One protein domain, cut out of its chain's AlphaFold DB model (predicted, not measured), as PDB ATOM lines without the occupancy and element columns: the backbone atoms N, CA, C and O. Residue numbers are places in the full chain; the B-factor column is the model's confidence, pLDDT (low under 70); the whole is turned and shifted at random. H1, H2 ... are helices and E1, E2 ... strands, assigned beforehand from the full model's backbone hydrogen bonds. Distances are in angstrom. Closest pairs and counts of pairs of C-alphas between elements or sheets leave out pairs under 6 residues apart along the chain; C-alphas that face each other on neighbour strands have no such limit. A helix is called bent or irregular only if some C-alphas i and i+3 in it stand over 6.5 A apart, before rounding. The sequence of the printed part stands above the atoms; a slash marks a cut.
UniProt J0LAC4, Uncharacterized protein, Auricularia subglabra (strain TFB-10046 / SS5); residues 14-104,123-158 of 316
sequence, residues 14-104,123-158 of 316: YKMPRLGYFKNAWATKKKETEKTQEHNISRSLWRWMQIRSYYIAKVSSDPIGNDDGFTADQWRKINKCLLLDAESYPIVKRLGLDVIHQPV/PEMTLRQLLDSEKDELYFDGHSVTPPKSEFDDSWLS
ATOM      1  N   TYR A  14     -47.730  24.467 -32.507       79.81
ATOM      2  CA  TYR A  14     -47.410  24.160 -31.118       79.81
ATOM      3  C   TYR A  14     -46.345  23.080 -31.051       79.81
ATOM      4  O   TYR A  14     -46.454  22.052 -31.726       79.81
ATOM      5  N   LYS A  15     -45.342  23.295 -30.199       80.00
ATOM      6  CA  LYS A  15     -44.311  22.285 -29.938       80.00
ATOM      7  C   LYS A  15     -44.821  21.140 -29.084       80.00
ATOM      8  O   LYS A  15     -44.248  20.077 -29.143       80.00
ATOM      9  N   MET A  16     -45.903  21.325 -28.338       84.06
ATOM     10  CA  MET A  16     -46.480  20.274 -27.503       84.06
ATOM     11  C   MET A  16     -47.988  20.171 -27.699       84.06
ATOM     12  O   MET A  16     -48.631  21.162 -28.080       84.06
ATOM     13  N   PRO A  17     -48.584  18.990 -27.447       83.50
ATOM     14  CA  PRO A  17     -50.025  18.880 -27.428       83.50
ATOM     15  C   PRO A  17     -50.577  19.768 -26.312       83.50
ATOM     16  O   PRO A  17     -50.100  19.770 -25.181       83.50
ATOM     17  N   ARG A  18     -51.590  20.567 -26.654       80.81
ATOM     18  CA  ARG A  18     -52.068  21.644 -25.783       80.81
ATOM     19  C   ARG A  18     -52.581  21.111 -24.462       80.81
ATOM     20  O   ARG A  18     -53.512  20.307 -24.453       80.81
ATOM     21  N   LEU A  19     -52.117  21.692 -23.359       79.81
ATOM     22  CA  LEU A  19     -52.577  21.331 -22.021       79.81
ATOM     23  C   LEU A  19     -54.106  21.401 -21.859       79.81
ATOM     24  O   LEU A  19     -54.698  20.584 -21.159       79.81
ATOM     25  N   GLY A  20     -54.768  22.333 -22.555       76.94
ATOM     26  CA  GLY A  20     -56.231  22.434 -22.576       76.94
ATOM     27  C   GLY A  20     -56.940  21.177 -23.100       76.94
ATOM     28  O   GLY A  20     -58.024  20.860 -22.626       76.94
ATOM     29  N   TYR A  21     -56.333  20.422 -24.023       78.75
ATOM     30  CA  TYR A  21     -56.882  19.140 -24.480       78.75
ATOM     31  C   TYR A  21     -56.977  18.132 -23.329       78.75
ATOM     32  O   TYR A  21     -57.990  17.449 -23.203       78.75
ATOM     33  N   PHE A  22     -55.961  18.105 -22.464       80.38
ATOM     34  CA  PHE A  22     -55.909  17.206 -21.318       80.38
ATOM     35  C   PHE A  22     -56.764  17.722 -20.151       80.38
ATOM     36  O   PHE A  22     -57.599  16.998 -19.624       80.38
ATOM     37  N   LYS A  23     -56.649  19.004 -19.781       73.19
ATOM     38  CA  LYS A  23     -57.389  19.584 -18.641       73.19
ATOM     39  C   LYS A  23     -58.915  19.535 -18.809       73.19
ATOM     40  O   LYS A  23     -59.634  19.371 -17.825       73.19
ATOM     41  N   ASN A  24     -59.422  19.652 -20.037       68.38
ATOM     42  CA  ASN A  24     -60.857  19.816 -20.281       68.38
ATOM     43  C   ASN A  24     -61.717  18.566 -20.026       68.38
ATOM     44  O   ASN A  24     -62.933  18.715 -19.935       68.38
ATOM     45  N   ALA A  25     -61.154  17.359 -19.887       63.53
ATOM     46  CA  ALA A  25     -61.983  16.192 -19.542       63.53
ATOM     47  C   ALA A  25     -62.410  16.112 -18.095       63.53
ATOM     48  O   ALA A  25     -63.405  15.463 -17.804       63.53
ATOM     49  N   TRP A  26     -61.682  16.773 -17.203       61.47
ATOM     50  CA  TRP A  26     -61.968  16.703 -15.774       61.47
ATOM     51  C   TRP A  26     -62.607  17.990 -15.237       61.47
ATOM     52  O   TRP A  26     -62.947  18.061 -14.061       61.47
ATOM     53  N   ALA A  27     -62.791  19.005 -16.092       56.72
ATOM     54  CA  ALA A  27     -63.328  20.319 -15.726       56.72
ATOM     55  C   ALA A  27     -64.846  20.483 -15.961       56.72
ATOM     56  O   ALA A  27     -65.420  21.482 -15.531       56.72
ATOM     57  N   THR A  28     -65.516  19.547 -16.643       49.59
ATOM     58  CA  THR A  28     -66.961  19.632 -16.940       49.59
ATOM     59  C   THR A  28     -67.777  18.673 -16.058       49.59
ATOM     60  O   THR A  28     -67.253  17.677 -15.573       49.59
ATOM     61  N   LYS A  29     -69.021  19.052 -15.713       47.69
ATOM     62  CA  LYS A  29     -69.887  18.324 -14.761       47.69
ATOM     63  C   LYS A  29     -70.587  17.116 -15.407       47.69
ATOM     64  O   LYS A  29     -71.314  17.298 -16.386       47.69
ATOM     65  N   LYS A  30     -70.484  15.971 -14.710       48.31
ATOM     66  CA  LYS A  30     -71.006  14.614 -14.996       48.31
ATOM     67  C   LYS A  30     -72.137  14.492 -16.021       48.31
ATOM     68  O   LYS A  30     -73.312  14.556 -15.660       48.31
ATOM     69  N   LYS A  31     -71.776  14.178 -17.273       53.72
ATOM     70  CA  LYS A  31     -72.637  13.533 -18.292       53.72
ATOM     71  C   LYS A  31     -71.974  12.274 -18.867       53.72
ATOM     72  O   LYS A  31     -70.761  12.143 -18.822       53.72
ATOM     73  N   GLU A  32     -72.759  11.363 -19.448       51.75
ATOM     74  CA  GLU A  32     -72.316  10.101 -20.090       51.75
ATOM     75  C   GLU A  32     -71.156  10.270 -21.091       51.75
ATOM     76  O   GLU A  32     -70.293   9.403 -21.217       51.75
ATOM     77  N   THR A  33     -71.080  11.441 -21.727       57.06
ATOM     78  CA  THR A  33     -69.978  11.890 -22.586       57.06
ATOM     79  C   THR A  33     -68.602  11.922 -21.897       57.06
ATOM     80  O   THR A  33     -67.587  11.912 -22.589       57.06
ATOM     81  N   GLU A  34     -68.534  11.933 -20.563       57.81
ATOM     82  CA  GLU A  34     -67.283  11.992 -19.791       57.81
ATOM     83  C   GLU A  34     -66.524  10.673 -19.737       57.81
ATOM     84  O   GLU A  34     -65.299  10.706 -19.812       57.81
ATOM     85  N   LYS A  35     -67.205   9.517 -19.685       61.12
ATOM     86  CA  LYS A  35     -66.508   8.216 -19.737       61.12
ATOM     87  C   LYS A  35     -65.718   8.091 -21.038       61.12
ATOM     88  O   LYS A  35     -64.542   7.754 -21.032       61.12
ATOM     89  N   THR A  36     -66.332   8.485 -22.153       67.00
ATOM     90  CA  THR A  36     -65.665   8.541 -23.459       67.00
ATOM     91  C   THR A  36     -64.535   9.576 -23.490       67.00
ATOM     92  O   THR A  36     -63.550   9.394 -24.205       67.00
ATOM     93  N   GLN A  37     -64.639  10.677 -22.743       73.75
ATOM     94  CA  GLN A  37     -63.609  11.716 -22.725       73.75
ATOM     95  C   GLN A  37     -62.387  11.319 -21.886       73.75
ATOM     96  O   GLN A  37     -61.260  11.501 -22.344       73.75
ATOM     97  N   GLU A  38     -62.602  10.733 -20.708       75.38
ATOM     98  CA  GLU A  38     -61.537  10.182 -19.868       75.38
ATOM     99  C   GLU A  38     -60.812   9.040 -20.586       75.38
ATOM    100  O   GLU A  38     -59.582   9.041 -20.635       75.38
ATOM    101  N   HIS A  39     -61.562   8.149 -21.238       77.94
ATOM    102  CA  HIS A  39     -61.020   7.096 -22.094       77.94
ATOM    103  C   HIS A  39     -60.061   7.646 -23.160       77.94
ATOM    104  O   HIS A  39     -58.895   7.249 -23.264       77.94
ATOM    105  N   ASN A  40     -60.529   8.635 -23.927       79.25
ATOM    106  CA  ASN A  40     -59.743   9.258 -24.991       79.25
ATOM    107  C   ASN A  40     -58.465   9.922 -24.468       79.25
ATOM    108  O   ASN A  40     -57.442   9.916 -25.158       79.25
ATOM    109  N   ILE A  41     -58.509  10.511 -23.273       82.81
ATOM    110  CA  ILE A  41     -57.326  11.134 -22.688       82.81
ATOM    111  C   ILE A  41     -56.364  10.105 -22.133       82.81
ATOM    112  O   ILE A  41     -55.179  10.233 -22.410       82.81
ATOM    113  N   SER A  42     -56.835   9.083 -21.420       81.38
ATOM    114  CA  SER A  42     -55.968   7.994 -20.966       81.38
ATOM    115  C   SER A  42     -55.220   7.392 -22.160       81.38
ATOM    116  O   SER A  42     -53.996   7.303 -22.127       81.38
ATOM    117  N   ARG A  43     -55.906   7.134 -23.284       81.06
ATOM    118  CA  ARG A  43     -55.247   6.716 -24.536       81.06
ATOM    119  C   ARG A  43     -54.251   7.744 -25.067       81.06
ATOM    120  O   ARG A  43     -53.159   7.377 -25.478       81.06
ATOM    121  N   SER A  44     -54.602   9.027 -25.047       85.50
ATOM    122  CA  SER A  44     -53.693  10.093 -25.491       85.50
ATOM    123  C   SER A  44     -52.426  10.169 -24.629       85.50
ATOM    124  O   SER A  44     -51.346  10.405 -25.159       85.50
ATOM    125  N   LEU A  45     -52.549   9.952 -23.317       87.19
ATOM    126  CA  LEU A  45     -51.429   9.898 -22.381       87.19
ATOM    127  C   LEU A  45     -50.567   8.653 -22.622       87.19
ATOM    128  O   LEU A  45     -49.351   8.780 -22.653       87.19
ATOM    129  N   TRP A  46     -51.169   7.490 -22.897       84.75
ATOM    130  CA  TRP A  46     -50.423   6.301 -23.332       84.75
ATOM    131  C   TRP A  46     -49.578   6.585 -24.573       84.75
ATOM    132  O   TRP A  46     -48.373   6.360 -24.572       84.75
ATOM    133  N   ARG A  47     -50.192   7.157 -25.617       86.19
ATOM    134  CA  ARG A  47     -49.470   7.503 -26.850       86.19
ATOM    135  C   ARG A  47     -48.367   8.523 -26.599       86.19
ATOM    136  O   ARG A  47     -47.291   8.400 -27.173       86.19
ATOM    137  N   TRP A  48     -48.601   9.489 -25.712       87.38
ATOM    138  CA  TRP A  48     -47.560  10.421 -25.296       87.38
ATOM    139  C   TRP A  48     -46.349   9.696 -24.699       87.38
ATOM    140  O   TRP A  48     -45.227   9.984 -25.098       87.38
ATOM    141  N   MET A  49     -46.559   8.721 -23.813       86.75
ATOM    142  CA  MET A  49     -45.466   7.962 -23.194       86.75
ATOM    143  C   MET A  49     -44.615   7.207 -24.226       86.75
ATOM    144  O   MET A  49     -43.400   7.158 -24.066       86.75
ATOM    145  N   GLN A  50     -45.224   6.696 -25.301       85.81
ATOM    146  CA  GLN A  50     -44.514   6.024 -26.400       85.81
ATOM    147  C   GLN A  50     -43.717   7.006 -27.279       85.81
ATOM    148  O   GLN A  50     -42.620   6.709 -27.731       85.81
ATOM    149  N   ILE A  51     -44.248   8.210 -27.510       86.75
ATOM    150  CA  ILE A  51     -43.648   9.202 -28.421       86.75
ATOM    151  C   ILE A  51     -42.577  10.062 -27.726       86.75
ATOM    152  O   ILE A  51     -41.634  10.531 -28.365       86.75
ATOM    153  N   ARG A  52     -42.733  10.307 -26.420       87.38
ATOM    154  CA  ARG A  52     -42.033  11.359 -25.667       87.38
ATOM    155  C   ARG A  52     -40.519  11.347 -25.850       87.38
ATOM    156  O   ARG A  52     -39.950  12.391 -26.156       87.38
ATOM    157  N   SER A  53     -39.865  10.207 -25.639       84.44
ATOM    158  CA  SER A  53     -38.397  10.119 -25.653       84.44
ATOM    159  C   SER A  53     -37.819  10.472 -27.025       84.44
ATOM    160  O   SER A  53     -36.893  11.280 -27.114       84.44
ATOM    161  N   TYR A  54     -38.428   9.949 -28.090       84.69
ATOM    162  CA  TYR A  54     -38.051  10.234 -29.475       84.69
ATOM    163  C   TYR A  54     -38.241  11.707 -29.818       84.69
ATOM    164  O   TYR A  54     -37.348  12.350 -30.374       84.69
ATOM    165  N   TYR A  55     -39.374  12.275 -29.407       84.94
ATOM    166  CA  TYR A  55     -39.665  13.668 -29.696       84.94
ATOM    167  C   TYR A  55     -38.744  14.627 -28.932       84.94
ATOM    168  O   TYR A  55     -38.249  15.589 -29.516       84.94
ATOM    169  N   ILE A  56     -38.432  14.343 -27.660       82.12
ATOM    170  CA  ILE A  56     -37.453  15.129 -26.893       82.12
ATOM    171  C   ILE A  56     -36.075  15.073 -27.559       82.12
ATOM    172  O   ILE A  56     -35.453  16.120 -27.744       82.12
ATOM    173  N   ALA A  57     -35.612  13.887 -27.966       80.94
ATOM    174  CA  ALA A  57     -34.344  13.739 -28.678       80.94
ATOM    175  C   ALA A  57     -34.339  14.528 -29.998       80.94
ATOM    176  O   ALA A  57     -33.373  15.231 -30.302       80.94
ATOM    177  N   LYS A  58     -35.446  14.486 -30.752       81.19
ATOM    178  CA  LYS A  58     -35.599  15.214 -32.017       81.19
ATOM    179  C   LYS A  58     -35.542  16.727 -31.850       81.19
ATOM    180  O   LYS A  58     -34.934  17.404 -32.671       81.19
ATOM    181  N   VAL A  59     -36.185  17.281 -30.823       75.88
ATOM    182  CA  VAL A  59     -36.113  18.729 -30.588       75.88
ATOM    183  C   VAL A  59     -34.759  19.126 -29.992       75.88
ATOM    184  O   VAL A  59     -34.261  20.203 -30.292       75.88
ATOM    185  N   SER A  60     -34.134  18.255 -29.200       75.06
ATOM    186  CA  SER A  60     -32.813  18.519 -28.614       75.06
ATOM    187  C   SER A  60     -31.687  18.524 -29.653       75.06
ATOM    188  O   SER A  60     -30.708  19.241 -29.466       75.06
ATOM    189  N   SER A  61     -31.812  17.750 -30.738       76.19
ATOM    190  CA  SER A  61     -30.809  17.695 -31.813       76.19
ATOM    191  C   SER A  61     -30.883  18.866 -32.792       76.19
ATOM    192  O   SER A  61     -29.882  19.187 -33.426       76.19
ATOM    193  N   ASP A  62     -32.039  19.525 -32.893       73.06
ATOM    194  CA  ASP A  62     -32.220  20.725 -33.710       73.06
ATOM    195  C   ASP A  62     -33.150  21.744 -33.017       73.06
ATOM    196  O   ASP A  62     -34.295  21.958 -33.432       73.06
ATOM    197  N   PRO A  63     -32.683  22.384 -31.927       63.44
ATOM    198  CA  PRO A  63     -33.503  23.301 -31.133       63.44
ATOM    199  C   PRO A  63     -33.878  24.581 -31.895       63.44
ATOM    200  O   PRO A  63     -34.827  25.271 -31.514       63.44
ATOM    201  N   ILE A  64     -33.138  24.897 -32.963       58.69
ATOM    202  CA  ILE A  64     -33.272  26.115 -33.764       58.69
ATOM    203  C   ILE A  64     -34.065  25.829 -35.049       58.69
ATOM    204  O   ILE A  64     -34.997  26.566 -35.362       58.69
ATOM    205  N   GLY A  65     -33.739  24.781 -35.805       55.66
ATOM    206  CA  GLY A  65     -34.322  24.476 -37.119       55.66
ATOM    207  C   GLY A  65     -35.682  23.779 -37.084       55.66
ATOM    208  O   GLY A  65     -36.398  23.770 -38.087       55.66
ATOM    209  N   ASN A  66     -36.117  23.280 -35.929       52.25
ATOM    210  CA  ASN A  66     -37.383  22.573 -35.812       52.25
ATOM    211  C   ASN A  66     -38.569  23.543 -35.689       52.25
ATOM    212  O   ASN A  66     -39.277  23.496 -34.690       52.25
ATOM    213  N   ASP A  67     -38.812  24.440 -36.656       53.53
ATOM    214  CA  ASP A  67     -39.990  25.334 -36.681       53.53
ATOM    215  C   ASP A  67     -41.317  24.577 -36.874       53.53
ATOM    216  O   ASP A  67     -42.387  25.053 -36.478       53.53
ATOM    217  N   ASP A  68     -41.245  23.318 -37.288       67.62
ATOM    218  CA  ASP A  68     -42.390  22.473 -37.589       67.62
ATOM    219  C   ASP A  68     -42.949  21.785 -36.332       67.62
ATOM    220  O   ASP A  68     -42.930  20.563 -36.172       67.62
ATOM    221  N   GLY A  69     -43.532  22.581 -35.433       77.50
ATOM    222  CA  GLY A  69     -44.489  22.058 -34.449       77.50
ATOM    223  C   GLY A  69     -45.780  21.597 -35.135       77.50
ATOM    224  O   GLY A  69     -45.984  21.808 -36.329       77.50
ATOM    225  N   PHE A  70     -46.714  21.019 -34.400       86.19
ATOM    226  CA  PHE A  70     -47.972  20.558 -34.986       86.19
ATOM    227  C   PHE A  70     -49.100  21.547 -34.710       86.19
ATOM    228  O   PHE A  70     -49.130  22.241 -33.689       86.19
ATOM    229  N   THR A  71     -50.066  21.618 -35.620       86.69
ATOM    230  CA  THR A  71     -51.334  22.289 -35.317       86.69
ATOM    231  C   THR A  71     -52.074  21.531 -34.212       86.69
ATOM    232  O   THR A  71     -51.865  20.336 -34.003       86.69
ATOM    233  N   ALA A  72     -52.998  22.199 -33.519       83.62
ATOM    234  CA  ALA A  72     -53.819  21.540 -32.496       83.62
ATOM    235  C   ALA A  72     -54.623  20.338 -33.041       83.62
ATOM    236  O   ALA A  72     -54.889  19.391 -32.304       83.62
ATOM    237  N   ASP A  73     -55.002  20.376 -34.323       85.56
ATOM    238  CA  ASP A  73     -55.691  19.271 -34.992       85.56
ATOM    239  C   ASP A  73     -54.752  18.085 -35.241       85.56
ATOM    240  O   ASP A  73     -55.073  16.962 -34.869       85.56
ATOM    241  N   GLN A  74     -53.548  18.339 -35.759       88.81
ATOM    242  CA  GLN A  74     -52.530  17.299 -35.933       88.81
ATOM    243  C   GLN A  74     -52.159  16.640 -34.601       88.81
ATOM    244  O   GLN A  74     -52.168  15.418 -34.526       88.81
ATOM    245  N   TRP A  75     -51.936  17.415 -33.533       88.62
ATOM    246  CA  TRP A  75     -51.705  16.857 -32.193       88.62
ATOM    247  C   TRP A  75     -52.852  15.954 -31.732       88.62
ATOM    248  O   TRP A  75     -52.624  14.889 -31.163       88.62
ATOM    249  N   ARG A  76     -54.100  16.343 -32.014       85.50
ATOM    250  CA  ARG A  76     -55.270  15.514 -31.713       85.50
ATOM    251  C   ARG A  76     -55.278  14.226 -32.537       85.50
ATOM    252  O   ARG A  76     -55.602  13.181 -31.979       85.50
ATOM    253  N   LYS A  77     -54.949  14.279 -33.832       87.50
ATOM    254  CA  LYS A  77     -54.868  13.083 -34.684       87.50
ATOM    255  C   LYS A  77     -53.736  12.149 -34.244       87.50
ATOM    256  O   LYS A  77     -53.980  10.952 -34.154       87.50
ATOM    257  N   ILE A  78     -52.562  12.689 -33.903       89.06
ATOM    258  CA  ILE A  78     -51.405  11.954 -33.360       89.06
ATOM    259  C   ILE A  78     -51.809  11.210 -32.087       89.06
ATOM    260  O   ILE A  78     -51.728   9.988 -32.035       89.06
ATOM    261  N   ASN A  79     -52.353  11.926 -31.100       84.12
ATOM    262  CA  ASN A  79     -52.737  11.350 -29.809       84.12
ATOM    263  C   ASN A  79     -53.838  10.283 -29.918       84.12
ATOM    264  O   ASN A  79     -53.961   9.425 -29.045       84.12
ATOM    265  N   LYS A  80     -54.655  10.342 -30.974       81.25
ATOM    266  CA  LYS A  80     -55.706   9.357 -31.254       81.25
ATOM    267  C   LYS A  80     -55.278   8.269 -32.246       81.25
ATOM    268  O   LYS A  80     -56.073   7.369 -32.500       81.25
ATOM    269  N   CYS A  81     -54.075   8.352 -32.817       78.62
ATOM    270  CA  CYS A  81     -53.625   7.540 -33.953       78.62
ATOM    271  C   CYS A  81     -54.641   7.508 -35.115       78.62
ATOM    272  O   CYS A  81     -54.883   6.459 -35.706       78.62
ATOM    273  N   LEU A  82     -55.255   8.654 -35.425       80.56
ATOM    274  CA  LEU A  82     -56.241   8.821 -36.506       80.56
ATOM    275  C   LEU A  82     -55.633   9.528 -37.724       80.56
ATOM    276  O   LEU A  82     -56.266  10.392 -38.333       80.56
ATOM    277  N   LEU A  83     -54.373   9.225 -38.025       78.88
ATOM    278  CA  LEU A  83     -53.695   9.737 -39.210       78.88
ATOM    279  C   LEU A  83     -54.012   8.841 -40.400       78.88
ATOM    280  O   LEU A  83     -54.043   7.620 -40.260       78.88
ATOM    281  N   LEU A  84     -54.245   9.456 -41.558       76.38
ATOM    282  CA  LEU A  84     -54.274   8.725 -42.821       76.38
ATOM    283  C   LEU A  84     -52.856   8.239 -43.149       76.38
ATOM    284  O   LEU A  84     -51.879   8.875 -42.747       76.38
ATOM    285  N   ASP A  85     -52.730   7.155 -43.912       73.75
ATOM    286  CA  ASP A  85     -51.429   6.563 -44.261       73.75
ATOM    287  C   ASP A  85     -50.508   7.601 -44.925       73.75
ATOM    288  O   ASP A  85     -49.403   7.851 -44.448       73.75
ATOM    289  N   ALA A  86     -51.040   8.355 -45.893       73.88
ATOM    290  CA  ALA A  86     -50.332   9.446 -46.568       73.88
ATOM    291  C   ALA A  86     -49.921  10.619 -45.646       73.88
ATOM    292  O   ALA A  86     -49.008  11.375 -45.969       73.88
ATOM    293  N   GLU A  87     -50.590  10.807 -44.499       79.06
ATOM    294  CA  GLU A  87     -50.216  11.816 -43.492       79.06
ATOM    295  C   GLU A  87     -49.203  11.265 -42.467       79.06
ATOM    296  O   GLU A  87     -48.587  12.042 -41.734       79.06
ATOM    297  N   SER A  88     -49.038   9.940 -42.385       79.94
ATOM    298  CA  SER A  88     -48.328   9.275 -41.290       79.94
ATOM    299  C   SER A  88     -46.817   9.446 -41.385       79.94
ATOM    300  O   SER A  88     -46.207   9.884 -40.410       79.94
ATOM    301  N   TYR A  89     -46.208   9.178 -42.544       81.19
ATOM    302  CA  TYR A  89     -44.748   9.217 -42.689       81.19
ATOM    303  C   TYR A  89     -44.127  10.599 -42.381       81.19
ATOM    304  O   TYR A  89     -43.198  10.670 -41.566       81.19
ATOM    305  N   PRO A  90     -44.659  11.731 -42.897       84.38
ATOM    306  CA  PRO A  90     -44.144  13.054 -42.537       84.38
ATOM    307  C   PRO A  90     -44.235  13.348 -41.036       84.38
ATOM    308  O   PRO A  90     -43.382  14.043 -40.483       84.38
ATOM    309  N   ILE A  91     -45.267  12.834 -40.365       86.88
ATOM    310  CA  ILE A  91     -45.457  13.021 -38.927       86.88
ATOM    311  C   ILE A  91     -44.493  12.140 -38.128       86.88
ATOM    312  O   ILE A  91     -43.877  12.649 -37.197       86.88
ATOM    313  N   VAL A  92     -44.301  10.876 -38.513       85.31
ATOM    314  CA  VAL A  92     -43.329   9.947 -37.904       85.31
ATOM    315  C   VAL A  92     -41.928  10.561 -37.901       85.31
ATOM    316  O   VAL A  92     -41.314  10.686 -36.840       85.31
ATOM    317  N   LYS A  93     -41.472  11.066 -39.053       84.06
ATOM    318  CA  LYS A  93     -40.169  11.740 -39.189       84.06
ATOM    319  C   LYS A  93     -40.046  12.996 -38.321       84.06
ATOM    320  O   LYS A  93     -39.006  13.270 -37.723       84.06
ATOM    321  N   ARG A  94     -41.115  13.790 -38.226       85.81
ATOM    322  CA  ARG A  94     -41.138  15.005 -37.390       85.81
ATOM    323  C   ARG A  94     -41.197  14.705 -35.893       85.81
ATOM    324  O   ARG A  94     -40.733  15.521 -35.101       85.81
ATOM    325  N   LEU A  95     -41.749  13.555 -35.512       86.50
ATOM    326  CA  LEU A  95     -41.723  13.047 -34.142       86.50
ATOM    327  C   LEU A  95     -40.378  12.396 -33.776       86.50
ATOM    328  O   LEU A  95     -40.149  12.147 -32.597       86.50
ATOM    329  N   GLY A  96     -39.489  12.151 -34.748       84.44
ATOM    330  CA  GLY A  96     -38.217  11.447 -34.541       84.44
ATOM    331  C   GLY A  96     -38.366   9.933 -34.379       84.44
ATOM    332  O   GLY A  96     -37.460   9.280 -33.873       84.44
ATOM    333  N   LEU A  97     -39.516   9.380 -34.775       83.19
ATOM    334  CA  LEU A  97     -39.822   7.950 -34.680       83.19
ATOM    335  C   LEU A  97     -39.212   7.142 -35.837       83.19
ATOM    336  O   LEU A  97     -39.181   5.919 -35.792       83.19
ATOM    337  N   ASP A  98     -38.703   7.815 -36.867       77.06
ATOM    338  CA  ASP A  98     -37.995   7.207 -37.996       77.06
ATOM    339  C   ASP A  98     -36.635   6.604 -37.599       77.06
ATOM    340  O   ASP A  98     -36.140   5.709 -38.283       77.06
ATOM    341  N   VAL A  99     -36.059   7.032 -36.470       69.00
ATOM    342  CA  VAL A  99     -34.797   6.490 -35.930       69.00
ATOM    343  C   VAL A  99     -34.921   5.012 -35.543       69.00
ATOM    344  O   VAL A  99     -33.953   4.272 -35.672       69.00
ATOM    345  N   ILE A 100     -36.117   4.555 -35.154       62.47
ATOM    346  CA  ILE A 100     -36.405   3.148 -34.810       62.47
ATOM    347  C   ILE A 100     -36.158   2.214 -36.013       62.47
ATOM    348  O   ILE A 100     -35.939   1.015 -35.844       62.47
ATOM    349  N   HIS A 101     -36.151   2.759 -37.235       52.41
ATOM    350  CA  HIS A 101     -36.052   2.001 -38.481       52.41
ATOM    351  C   HIS A 101     -34.877   2.404 -39.371       52.41
ATOM    352  O   HIS A 101     -34.842   1.983 -40.528       52.41
ATOM    353  N   GLN A 102     -33.902   3.177 -38.876       45.94
ATOM    354  CA  GLN A 102     -32.639   3.267 -39.606       45.94
ATOM    355  C   GLN A 102     -32.016   1.866 -39.622       45.94
ATOM    356  O   GLN A 102     -31.797   1.300 -38.546       45.94
ATOM    357  N   PRO A 103     -31.762   1.264 -40.802       37.69
ATOM    358  CA  PRO A 103     -30.987   0.038 -40.860       37.69
ATOM    359  C   PRO A 103     -29.678   0.311 -40.128       37.69
ATOM    360  O   PRO A 103     -29.008   1.301 -40.422       37.69
ATOM    361  N   VAL A 104     -29.326  -0.531 -39.158       38.38
ATOM    362  CA  VAL A 104     -27.958  -0.552 -38.645       38.38
ATOM    363  C   VAL A 104     -27.105  -0.920 -39.851       38.38
ATOM    364  O   VAL A 104     -27.089  -2.087 -40.240       38.38
ATOM    365  N   PRO A 123     -40.627   0.774 -45.816       49.31
ATOM    366  CA  PRO A 123     -41.982   0.337 -45.530       49.31
ATOM    367  C   PRO A 123     -42.684   1.476 -44.786       49.31
ATOM    368  O   PRO A 123     -42.304   1.804 -43.661       49.31
ATOM    369  N   GLU A 124     -43.669   2.122 -45.414       59.66
ATOM    370  CA  GLU A 124     -44.468   3.168 -44.773       59.66
ATOM    371  C   GLU A 124     -45.395   2.512 -43.738       59.66
ATOM    372  O   GLU A 124     -46.592   2.334 -43.954       59.66
ATOM    373  N   MET A 125     -44.840   2.096 -42.595       65.50
ATOM    374  CA  MET A 125     -45.654   1.725 -41.445       65.50
ATOM    375  C   MET A 125     -46.411   2.967 -40.977       65.50
ATOM    376  O   MET A 125     -45.843   4.040 -40.750       65.50
ATOM    377  N   THR A 126     -47.719   2.817 -40.813       77.88
ATOM    378  CA  THR A 126     -48.560   3.852 -40.210       77.88
ATOM    379  C   THR A 126     -48.084   4.135 -38.784       77.88
ATOM    380  O   THR A 126     -47.573   3.244 -38.099       77.88
ATOM    381  N   LEU A 127     -48.326   5.352 -38.277       81.00
ATOM    382  CA  LEU A 127     -47.998   5.698 -36.883       81.00
ATOM    383  C   LEU A 127     -48.586   4.675 -35.896       81.00
ATOM    384  O   LEU A 127     -47.965   4.343 -34.893       81.00
ATOM    385  N   ARG A 128     -49.785   4.154 -36.185       80.38
ATOM    386  CA  ARG A 128     -50.430   3.139 -35.348       80.38
ATOM    387  C   ARG A 128     -49.632   1.840 -35.309       80.38
ATOM    388  O   ARG A 128     -49.400   1.335 -34.222       80.38
ATOM    389  N   GLN A 129     -49.216   1.322 -36.463       79.06
ATOM    390  CA  GLN A 129     -48.445   0.078 -36.533       79.06
ATOM    391  C   GLN A 129     -47.116   0.200 -35.782       79.06
ATOM    392  O   GLN A 129     -46.765  -0.713 -35.042       79.06
ATOM    393  N   LEU A 130     -46.433   1.341 -35.917       79.12
ATOM    394  CA  LEU A 130     -45.166   1.613 -35.235       79.12
ATOM    395  C   LEU A 130     -45.337   1.674 -33.709       79.12
ATOM    396  O   LEU A 130     -44.606   1.035 -32.959       79.12
ATOM    397  N   LEU A 131     -46.350   2.394 -33.224       81.38
ATOM    398  CA  LEU A 131     -46.595   2.484 -31.783       81.38
ATOM    399  C   LEU A 131     -47.156   1.180 -31.197       81.38
ATOM    400  O   LEU A 131     -46.967   0.910 -30.014       81.38
ATOM    401  N   ASP A 132     -47.863   0.371 -31.985       78.19
ATOM    402  CA  ASP A 132     -48.399  -0.911 -31.523       78.19
ATOM    403  C   ASP A 132     -47.321  -2.018 -31.499       78.19
ATOM    404  O   ASP A 132     -47.493  -2.990 -30.762       78.19
ATOM    405  N   SER A 133     -46.194  -1.869 -32.215       73.38
ATOM    406  CA  SER A 133     -45.042  -2.781 -32.087       73.38
ATOM    407  C   SER A 133     -44.234  -2.593 -30.798       73.38
ATOM    408  O   SER A 133     -43.596  -3.540 -30.356       73.38
ATOM    409  N   GLU A 134     -44.304  -1.427 -30.149       68.75
ATOM    410  CA  GLU A 134     -43.609  -1.142 -28.875       68.75
ATOM    411  C   GLU A 134     -44.487  -1.374 -27.627       68.75
ATOM    412  O   GLU A 134     -44.193  -0.894 -26.534       68.75
ATOM    413  N   LYS A 135     -45.624  -2.062 -27.768       65.62
ATOM    414  CA  LYS A 135     -46.644  -2.146 -26.707       65.62
ATOM    415  C   LYS A 135     -46.235  -2.974 -25.478       65.62
ATOM    416  O   LYS A 135     -46.852  -2.804 -24.428       65.62
ATOM    417  N   ASP A 136     -45.274  -3.889 -25.623       64.81
ATOM    418  CA  ASP A 136     -45.026  -4.948 -24.635       64.81
ATOM    419  C   ASP A 136     -44.003  -4.544 -23.550       64.81
ATOM    420  O   ASP A 136     -44.098  -5.032 -22.425       64.81
ATOM    421  N   GLU A 137     -43.099  -3.592 -23.822       67.94
ATOM    422  CA  GLU A 137     -42.096  -3.094 -22.860       67.94
ATOM    423  C   GLU A 137     -41.936  -1.566 -22.954       67.94
ATOM    424  O   GLU A 137     -41.000  -1.046 -23.559       67.94
ATOM    425  N   LEU A 138     -42.867  -0.814 -22.351       78.19
ATOM    426  CA  LEU A 138     -42.765   0.646 -22.292       78.19
ATOM    427  C   LEU A 138     -42.040   1.102 -21.023       78.19
ATOM    428  O   LEU A 138     -42.409   0.719 -19.912       78.19
ATOM    429  N   TYR A 139     -41.074   2.005 -21.189       80.31
ATOM    430  CA  TYR A 139     -40.387   2.676 -20.090       80.31
ATOM    431  C   TYR A 139     -40.682   4.176 -20.097       80.31
ATOM    432  O   TYR A 139     -40.564   4.843 -21.123       80.31
ATOM    433  N   PHE A 140     -41.010   4.732 -18.932       83.56
ATOM    434  CA  PHE A 140     -41.145   6.171 -18.723       83.56
ATOM    435  C   PHE A 140     -40.141   6.635 -17.673       83.56
ATOM    436  O   PHE A 140     -40.160   6.167 -16.538       83.56
ATOM    437  N   ASP A 141     -39.240   7.538 -18.066       78.38
ATOM    438  CA  ASP A 141     -38.123   8.001 -17.229       78.38
ATOM    439  C   ASP A 141     -37.291   6.848 -16.618       78.38
ATOM    440  O   ASP A 141     -36.783   6.964 -15.511       78.38
ATOM    441  N   GLY A 142     -37.141   5.736 -17.350       79.19
ATOM    442  CA  GLY A 142     -36.393   4.552 -16.902       79.19
ATOM    443  C   GLY A 142     -37.207   3.543 -16.084       79.19
ATOM    444  O   GLY A 142     -36.696   2.478 -15.759       79.19
ATOM    445  N   HIS A 143     -38.481   3.822 -15.797       81.44
ATOM    446  CA  HIS A 143     -39.361   2.920 -15.054       81.44
ATOM    447  C   HIS A 143     -40.320   2.190 -15.993       81.44
ATOM    448  O   HIS A 143     -40.940   2.819 -16.849       81.44
ATOM    449  N   SER A 144     -40.460   0.873 -15.821       81.81
ATOM    450  CA  SER A 144     -41.422   0.080 -16.592       81.81
ATOM    451  C   SER A 144     -42.852   0.538 -16.305       81.81
ATOM    452  O   SER A 144     -43.226   0.806 -15.159       81.81
ATOM    453  N   VAL A 145     -43.656   0.628 -17.360       80.19
ATOM    454  CA  VAL A 145     -45.055   1.037 -17.302       80.19
ATOM    455  C   VAL A 145     -45.906  -0.112 -17.797       80.19
ATOM    456  O   VAL A 145     -45.743  -0.583 -18.920       80.19
ATOM    457  N   THR A 146     -46.847  -0.554 -16.964       76.56
ATOM    458  CA  THR A 146     -47.780  -1.609 -17.356       76.56
ATOM    459  C   THR A 146     -48.711  -1.093 -18.457       76.56
ATOM    460  O   THR A 146     -49.415  -0.101 -18.228       76.56
ATOM    461  N   PRO A 147     -48.751  -1.742 -19.635       72.81
ATOM    462  CA  PRO A 147     -49.647  -1.333 -20.703       72.81
ATOM    463  C   PRO A 147     -51.120  -1.534 -20.313       72.81
ATOM    464  O   PRO A 147     -51.437  -2.392 -19.478       72.81
ATOM    465  N   PRO A 148     -52.051  -0.788 -20.933       74.12
ATOM    466  CA  PRO A 148     -53.475  -1.078 -20.814       74.12
ATOM    467  C   PRO A 148     -53.770  -2.515 -21.263       74.12
ATOM    468  O   PRO A 148     -53.362  -2.929 -22.347       74.12
ATOM    469  N   LYS A 149     -54.529  -3.278 -20.461       71.12
ATOM    470  CA  LYS A 149     -54.852  -4.687 -20.777       71.12
ATOM    471  C   LYS A 149     -55.748  -4.838 -22.004       71.12
ATOM    472  O   LYS A 149     -55.808  -5.904 -22.609       71.12
ATOM    473  N   SER A 150     -56.498  -3.792 -22.339       70.50
ATOM    474  CA  SER A 150     -57.315  -3.732 -23.542       70.50
ATOM    475  C   SER A 150     -57.512  -2.288 -23.978       70.50
ATOM    476  O   SER A 150     -57.356  -1.358 -23.187       70.50
ATOM    477  N   GLU A 151     -57.967  -2.109 -25.214       62.25
ATOM    478  CA  GLU A 151     -58.375  -0.808 -25.739       62.25
ATOM    479  C   GLU A 151     -59.549  -0.158 -24.992       62.25
ATOM    480  O   GLU A 151     -59.862   0.979 -25.312       62.25
ATOM    481  N   PHE A 152     -60.194  -0.840 -24.041       66.50
ATOM    482  CA  PHE A 152     -61.307  -0.330 -23.229       66.50
ATOM    483  C   PHE A 152     -60.984  -0.306 -21.730       66.50
ATOM    484  O   PHE A 152     -61.859  -0.043 -20.906       66.50
ATOM    485  N   ASP A 153     -59.743  -0.622 -21.358       70.44
ATOM    486  CA  ASP A 153     -59.298  -0.501 -19.979       70.44
ATOM    487  C   ASP A 153     -59.035   0.980 -19.692       70.44
ATOM    488  O   ASP A 153     -58.083   1.551 -20.210       70.44
ATOM    489  N   ASP A 154     -59.898   1.612 -18.897       67.50
ATOM    490  CA  ASP A 154     -59.736   3.000 -18.432       67.50
ATOM    491  C   ASP A 154     -59.041   3.091 -17.069       67.50
ATOM    492  O   ASP A 154     -58.702   4.182 -16.596       67.50
ATOM    493  N   SER A 155     -58.840   1.939 -16.426       72.31
ATOM    494  CA  SER A 155     -58.338   1.820 -15.059       72.31
ATOM    495  C   SER A 155     -56.823   1.661 -14.980       72.31
ATOM    496  O   SER A 155     -56.251   1.880 -13.914       72.31
ATOM    497  N   TRP A 156     -56.175   1.326 -16.101       75.44
ATOM    498  CA  TRP A 156     -54.732   1.081 -16.168       75.44
ATOM    499  C   TRP A 156     -53.886   2.284 -15.727       75.44
ATOM    500  O   TRP A 156     -52.804   2.102 -15.175       75.44
ATOM    501  N   LEU A 157     -54.383   3.512 -15.925       81.06
ATOM    502  CA  LEU A 157     -53.675   4.730 -15.550       81.06
ATOM    503  C   LEU A 157     -54.223   5.293 -14.233       81.06
ATOM    504  O   LEU A 157     -55.313   5.875 -14.188       81.06
ATOM    505  N   SER A 158     -53.439   5.153 -13.162       83.38
ATOM    506  CA  SER A 158     -53.789   5.699 -11.847       83.38
ATOM    507  C   SER A 158     -53.920   7.231 -11.884       83.38
ATOM    508  O   SER A 158     -53.402   7.913 -12.773       83.38
TER     509      SER A 158
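AT A GLANCE: This is residues 14 to 104 and 123 to 158 of the 316 residues of an uncharacterized protein of Auricularia subglabra (strain TFB-10046 / SS5) (UniProt J0LAC4). One long helix, H2, bent into two arms, runs through the model, and short helices gather around it: H3 packs crosswise on the long arm H2a, and H4 on the short arm H2b, with H6 next to H4. The small hairpin of E1 and E2 sits by the end of H2a that is near the bend, and the unnamed tail, residues 146 to 158, runs back past H2a; residues 27 to 32 and 60 to 65 stick out. The printed part has 127 residues with six named helices and then two strands, H1 H2 H3 H4 H5 H6 E1 E2, the strands forming an antiparallel sheet; the class is mostly helix. The whole is compact, with a radius of gyration of the C-alphas of 15.2 A, but elongated, spanning 48 by 31 by 29 A.

HOW THE PARTS SIT: H1, residues 19 to 23, is close to but not clearly touching H2a, residues 33 to 50; the closest C-alphas, of Phe 22 and Ile 41, are 6.4 A apart. By its hydrogen bonds H2, residues 33 to 61, was assigned as one helix, but it is bent: C-alphas 50 and 53 are 7.4 A apart, and H2a and H2b, residues 53 to 61, stand at a steep tilt of 56 degrees. H3, residues 72 to 80, touches H2a with that arm's residues 40 to 48 alone, about perpendicular at 85 degrees, the closest C-alphas being those of Ser 44 and Asn 79 at 4.6 A. H4, residues 85 to 95, touches H2b at a steep tilt of 62 degrees, the same way, closest at the C-alphas of Tyr 55 and Leu 95, 4.9 A. H5, residues 97 to 101, is close to but not clearly touching H2b, with the C-alphas of Tyr 54 and Leu 97 closest at 6.0 A. H6, residues 127 to 133, only just touches H4, with 3 pairs of C-alphas within 8 A, the closest those of Ser 88 and Leu 127 at 5.7 A. E1, residues 138 to 140, and E2, residues 143 to 145, form a hairpin, with N 140 and O 143 at 2.8 A, within hydrogen-bond range. Each O i to N i+4 pair is within range in H1, H2a, H2b, H3 and H6, but 4 of 7 in H4 and 0 of 1 in H5, where 2 of 2 O i to N i+3 pairs are.

IN THESE COORDINATES: H1 begins at C-alpha 19, (-52.577, 21.331, -22.021). H2a is 26.4 A long, H4 15.4 A, and H2b and H3 12.4 A each. E2 ends at C-alpha 145, (-45.055, 1.037, -17.302).

THE WHOLE: The C-alphas of Lys 29 and Val 104, the two farthest apart, are 51.8 A apart. Residues 105 to 122 are not printed, and C-alphas 104 and 123 are 15.6 A apart across the cut. Mean pLDDT of the printed part is 74.6; 35 residues are under 70, among them 24 to 36 and 99 to 104.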